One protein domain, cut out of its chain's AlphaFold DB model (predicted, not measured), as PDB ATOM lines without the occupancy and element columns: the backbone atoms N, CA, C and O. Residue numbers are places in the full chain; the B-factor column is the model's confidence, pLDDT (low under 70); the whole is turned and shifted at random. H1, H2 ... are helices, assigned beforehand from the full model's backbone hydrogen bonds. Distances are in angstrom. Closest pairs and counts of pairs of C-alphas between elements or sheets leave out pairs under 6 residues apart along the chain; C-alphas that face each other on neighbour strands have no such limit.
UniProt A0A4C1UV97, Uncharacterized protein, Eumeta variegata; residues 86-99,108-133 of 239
ATOM      1  N   ALA A  86      13.551   4.255   0.094       87.12
ATOM      2  CA  ALA A  86      13.706   5.140   1.244       87.12
ATOM      3  C   ALA A  86      14.388   6.472   0.887       87.12
ATOM      4  O   ALA A  86      14.008   7.513   1.422       87.12
ATOM      5  N   GLU A  87      15.360   6.458  -0.026       88.62
ATOM      6  CA  GLU A  87      16.066   7.659  -0.475       88.62
ATOM      7  C   GLU A  87      15.137   8.538  -1.307       88.62
ATOM      8  O   GLU A  87      15.031   9.734  -1.040       88.62
ATOM      9  N   VAL A  88      14.365   7.938  -2.217       87.94
ATOM     10  CA  VAL A  88      13.344   8.650  -3.005       87.94
ATOM     11  C   VAL A  88      12.254   9.231  -2.097       87.94
ATOM     12  O   VAL A  88      11.845  10.381  -2.243       87.94
ATOM     13  N   LYS A  89      11.812   8.495  -1.073       86.50
ATOM     14  CA  LYS A  89      10.866   9.029  -0.078       86.50
ATOM     15  C   LYS A  89      11.466  10.149   0.769       86.50
ATOM     16  O   LYS A  89      10.742  11.042   1.210       86.50
ATOM     17  N   ASN A  90      12.772  10.122   1.016       87.25
ATOM     18  CA  ASN A  90      13.454  11.186   1.740       87.25
ATOM     19  C   ASN A  90      13.576  12.460   0.889       87.25
ATOM     20  O   ASN A  90      13.335  13.557   1.397       87.25
ATOM     21  N   THR A  91      13.853  12.337  -0.413       86.00
ATOM     22  CA  THR A  91      13.866  13.495  -1.323       86.00
ATOM     23  C   THR A  91      12.480  14.121  -1.449       86.00
ATOM     24  O   THR A  91      12.376  15.349  -1.433       86.00
ATOM     25  N   LEU A  92      11.407  13.320  -1.426       85.12
ATOM     26  CA  LEU A  92      10.034  13.836  -1.414       85.12
ATOM     27  C   LEU A  92       9.755  14.792  -0.247       85.12
ATOM     28  O   LEU A  92       9.083  15.807  -0.429       85.12
ATOM     29  N   LYS A  93      10.312  14.505   0.934       83.94
ATOM     30  CA  LYS A  93      10.192  15.364   2.125       83.94
ATOM     31  C   LYS A  93      11.008  16.651   2.016       83.94
ATOM     32  O   LYS A  93      10.692  17.631   2.683       83.94
ATOM     33  N   SER A  94      12.060  16.648   1.199       82.88
ATOM     34  CA  SER A  94      12.918  17.817   0.978       82.88
ATOM     35  C   SER A  94      12.321  18.830  -0.006       82.88
ATOM     36  O   SER A  94      12.755  19.984  -0.055       82.88
ATOM     37  N   PHE A  95      11.321  18.418  -0.788       82.81
ATOM     38  CA  PHE A  95      10.654  19.294  -1.737       82.81
ATOM     39  C   PHE A  95       9.826  20.363  -1.013       82.81
ATOM     40  O   PHE A  95       8.890  20.073  -0.269       82.81
ATOM     41  N   HIS A  96      10.180  21.628  -1.245       80.62
ATOM     42  CA  HIS A  96       9.503  22.767  -0.640       80.62
ATOM     43  C   HIS A  96       8.397  23.276  -1.581       80.62
ATOM     44  O   HIS A  96       8.715  23.687  -2.699       80.62
ATOM     45  N   PRO A  97       7.128  23.380  -1.139       74.44
ATOM     46  CA  PRO A  97       6.009  23.771  -2.009       74.44
ATOM     47  C   PRO A  97       6.092  25.208  -2.550       74.44
ATOM     48  O   PRO A  97       5.364  25.569  -3.461       74.44
ATOM     49  N   ARG A  98       6.969  26.050  -1.989       79.00
ATOM     50  CA  ARG A  98       7.189  27.439  -2.431       79.00
ATOM     51  C   ARG A  98       8.412  27.604  -3.335       79.00
ATOM     52  O   ARG A  98       8.787  28.732  -3.645       79.00
ATOM     53  N   LYS A  99       9.085  26.509  -3.696       82.38
ATOM     54  CA  LYS A  99      10.257  26.568  -4.566       82.38
ATOM     55  C   LYS A  99       9.788  26.813  -6.002       82.38
ATOM     56  O   LYS A  99       8.870  26.144  -6.466       82.38
ATOM     57  N   SER A 108       7.406  21.447  -7.777       86.56
ATOM     58  CA  SER A 108       7.509  20.458  -6.701       86.56
ATOM     59  C   SER A 108       6.286  19.538  -6.599       86.56
ATOM     60  O   SER A 108       6.432  18.345  -6.353       86.56
ATOM     61  N   ASP A 109       5.086  20.089  -6.751       87.44
ATOM     62  CA  ASP A 109       3.811  19.372  -6.668       87.44
ATOM     63  C   ASP A 109       3.624  18.388  -7.830       87.44
ATOM     64  O   ASP A 109       3.185  17.261  -7.602       87.44
ATOM     65  N   ILE A 110       4.047  18.754  -9.046       88.19
ATOM     66  CA  ILE A 110       4.016  17.860 -10.211       88.19
ATOM     67  C   ILE A 110       4.982  16.690 -10.002       88.19
ATOM     68  O   ILE A 110       4.601  15.536 -10.208       88.19
ATOM     69  N   CYS A 111       6.204  16.964  -9.531       85.94
ATOM     70  CA  CYS A 111       7.186  15.922  -9.220       85.94
ATOM     71  C   CYS A 111       6.675  14.967  -8.134       85.94
ATOM     72  O   CYS A 111       6.763  13.750  -8.289       85.94
ATOM     73  N   GLN A 112       6.095  15.503  -7.057       88.12
ATOM     74  CA  GLN A 112       5.498  14.691  -6.000       88.12
ATOM     75  C   GLN A 112       4.364  13.822  -6.547       88.12
ATOM     76  O   GLN A 112       4.397  12.607  -6.370       88.12
ATOM     77  N   ALA A 113       3.394  14.410  -7.252       89.12
ATOM     78  CA  ALA A 113       2.256  13.679  -7.803       89.12
ATOM     79  C   ALA A 113       2.692  12.562  -8.763       89.12
ATOM     80  O   ALA A 113       2.127  11.470  -8.730       89.12
ATOM     81  N   ALA A 114       3.707  12.805  -9.593       88.81
ATOM     82  CA  ALA A 114       4.230  11.801 -10.509       88.81
ATOM     83  C   ALA A 114       4.900  10.636  -9.761       88.81
ATOM     84  O   ALA A 114       4.586   9.476 -10.035       88.81
ATOM     85  N   ILE A 115       5.751  10.932  -8.773       89.44
ATOM     86  CA  ILE A 115       6.442   9.908  -7.974       89.44
ATOM     87  C   ILE A 115       5.442   9.100  -7.134       89.44
ATOM     88  O   ILE A 115       5.559   7.879  -7.051       89.44
ATOM     89  N   PHE A 116       4.426   9.750  -6.556       87.56
ATOM     90  CA  PHE A 116       3.377   9.067  -5.794       87.56
ATOM     91  C   PHE A 116       2.511   8.145  -6.657       87.56
ATOM     92  O   PHE A 116       2.012   7.147  -6.144       87.56
ATOM     93  N   ARG A 117       2.329   8.449  -7.948       91.00
ATOM     94  CA  ARG A 117       1.541   7.602  -8.855       91.00
ATOM     95  C   ARG A 117       2.223   6.271  -9.148       91.00
ATOM     96  O   ARG A 117       1.529   5.268  -9.179       91.00
ATOM     97  N   ASN A 118       3.540   6.260  -9.375       91.62
ATOM     98  CA  ASN A 118       4.277   5.041  -9.726       91.62
ATOM     99  C   ASN A 118       5.729   5.089  -9.237       91.62
ATOM    100  O   ASN A 118       6.649   5.379 -10.002       91.62
ATOM    101  N   LEU A 119       5.946   4.769  -7.964       89.44
ATOM    102  CA  LEU A 119       7.269   4.842  -7.343       89.44
ATOM    103  C   LEU A 119       8.293   3.891  -7.985       89.44
ATOM    104  O   LEU A 119       9.442   4.273  -8.188       89.44
ATOM    105  N   GLU A 120       7.869   2.683  -8.356       90.69
ATOM    106  CA  GLU A 120       8.730   1.671  -8.983       90.69
ATOM    107  C   GLU A 120       9.269   2.128 -10.340       90.69
ATOM    108  O   GLU A 120      10.455   1.977 -10.616       90.69
ATOM    109  N   LEU A 121       8.427   2.763 -11.164       90.56
ATOM    110  CA  LEU A 121       8.843   3.303 -12.457       90.56
ATOM    111  C   LEU A 121       9.928   4.373 -12.279       90.56
ATOM    112  O   LEU A 121      10.933   4.362 -12.987       90.56
ATOM    113  N   PHE A 122       9.755   5.268 -11.303       88.88
ATOM    114  CA  PHE A 122      10.763   6.277 -10.976       88.88
ATOM    115  C   PHE A 122      12.064   5.658 -10.462       88.88
ATOM    116  O   PHE A 122      13.134   6.121 -10.848       88.88
ATOM    117  N   LEU A 123      11.985   4.605  -9.645       89.94
ATOM    118  CA  LEU A 123      13.156   3.885  -9.143       89.94
ATOM    119  C   LEU A 123      13.938   3.222 -10.287       89.94
ATOM    120  O   LEU A 123      15.152   3.384 -10.382       89.94
ATOM    121  N   VAL A 124      13.239   2.531 -11.192       91.38
ATOM    122  CA  VAL A 124      13.838   1.883 -12.369       91.38
ATOM    123  C   VAL A 124      14.485   2.922 -13.283       91.38
ATOM    124  O   VAL A 124      15.627   2.737 -13.697       91.38
ATOM    125  N   MET A 125      13.806   4.041 -13.552       89.94
ATOM    126  CA  MET A 125      14.373   5.132 -14.352       89.94
ATOM    127  C   MET A 125      15.604   5.759 -13.685       89.94
ATOM    128  O   MET A 125      16.620   5.944 -14.348       89.94
ATOM    129  N   ALA A 126      15.548   6.057 -12.383       87.75
ATOM    130  CA  ALA A 126      16.663   6.660 -11.648       87.75
ATOM    131  C   ALA A 126      17.891   5.739 -11.611       87.75
ATOM    132  O   ALA A 126      19.010   6.191 -11.853       87.75
ATOM    133  N   ASN A 127      17.676   4.441 -11.392       88.38
ATOM    134  CA  ASN A 127      18.745   3.444 -11.397       88.38
ATOM    135  C   ASN A 127      19.313   3.232 -12.800       88.38
ATOM    136  O   ASN A 127      20.528   3.140 -12.958       88.38
ATOM    137  N   LYS A 128      18.471   3.277 -13.839       89.19
ATOM    138  CA  LYS A 128      18.951   3.260 -15.224       89.19
ATOM    139  C   LYS A 128      19.808   4.484 -15.543       89.19
ATOM    140  O   LYS A 128      20.840   4.352 -16.195       89.19
ATOM    141  N   CYS A 129      19.422   5.666 -15.067       85.44
ATOM    142  CA  CYS A 129      20.231   6.877 -15.206       85.44
ATOM    143  C   CYS A 129      21.588   6.751 -14.494       85.44
ATOM    144  O   CYS A 129      22.593   7.198 -15.048       85.44
ATOM    145  N   LEU A 130      21.625   6.122 -13.315       83.38
ATOM    146  CA  LEU A 130      22.855   5.865 -12.560       83.38
ATOM    147  C   LEU A 130      23.803   4.924 -13.321       83.38
ATOM    148  O   LEU A 130      24.987   5.223 -13.460       83.38
ATOM    149  N   GLU A 131      23.273   3.840 -13.895       82.44
ATOM    150  CA  GLU A 131      24.037   2.897 -14.726       82.44
ATOM    151  C   GLU A 131      24.621   3.550 -15.986       82.44
ATOM    152  O   GLU A 131      25.752   3.263 -16.375       82.44
ATOM    153  N   LEU A 132      23.848   4.418 -16.649       80.62
ATOM    154  CA  LEU A 132      24.260   5.060 -17.901       80.62
ATOM    155  C   LEU A 132      25.305   6.163 -17.686       80.62
ATOM    156  O   LEU A 132      26.014   6.529 -18.625       80.62
ATOM    157  N   ARG A 133      25.387   6.724 -16.475       68.44
ATOM    158  CA  ARG A 133      26.247   7.866 -16.144       68.44
ATOM    159  C   ARG A 133      26.847   7.745 -14.733       68.44
ATOM    160  O   ARG A 133      26.562   8.586 -13.880       68.44
TER     161      ARG A 133
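This is residues 86 to 99 and 108 to 133 of the 239 residues of an uncharacterized protein of Eumeta variegata (UniProt A0A4C1UV97). Three short helices make an open, loosely joined arrangement: H2 and H3 meet near their ends in an L, and H1 runs beside H2 and crosswise to H3, near both. The far part of H3 sticks out with residues 127 to 133, and the stretch 95 to 99 runs on beyond H1 at the other end of the long axis. The printed part has 40 residues, with the named helices H1, H2 and H3 in that order and no named strand, and its class is all helix. It is only just loose, close to compact, with a radius of gyration of the C-alphas of 11.0 A, and elongated, with spans of 32 by 20 by 17 A.

H1, residues 86 to 94, begins at C-alpha 86 (13.706, 5.140, 1.244) and is 12.7 A long from first to last C-alpha. H2, residues 108 to 117, measures 14.3 A. H3, residues 119 to 132, measures 20.0 A and ends at C-alpha 132 (24.260, 5.060, -17.901).

H1 and H2 are close but not clearly touching; their closest C-alphas, of Leu 92 and Gln 112, are 6.5 A apart. They run opposite ways at a shallow tilt of 29 degrees. H1 and H3 are close but not clearly touching, with the closest C-alphas, of Val 88 and Leu 123, 7.8 A apart. Their lines are about perpendicular, at 78 degrees. H2 and H3 are also close but not clearly touching, about perpendicular at 74 degrees, with the closest C-alphas, of Ile 115 and Phe 122, 6.4 A apart. In H2 and H3 every O i to N i+4 pair is within hydrogen-bond range; in H1, 4 of 5 are.

The C-alphas farthest apart, of Arg 98 and Glu 131, are 32.2 A apart. Residues 100 to 107 are not printed, and C-alphas 99 and 108 are 7.0 A apart across this cut, which falls in the link from H1 to H2. The link from H2 to H3 is tight. The mean pLDDT of the printed part is 86.1, and residue 133 is under 70.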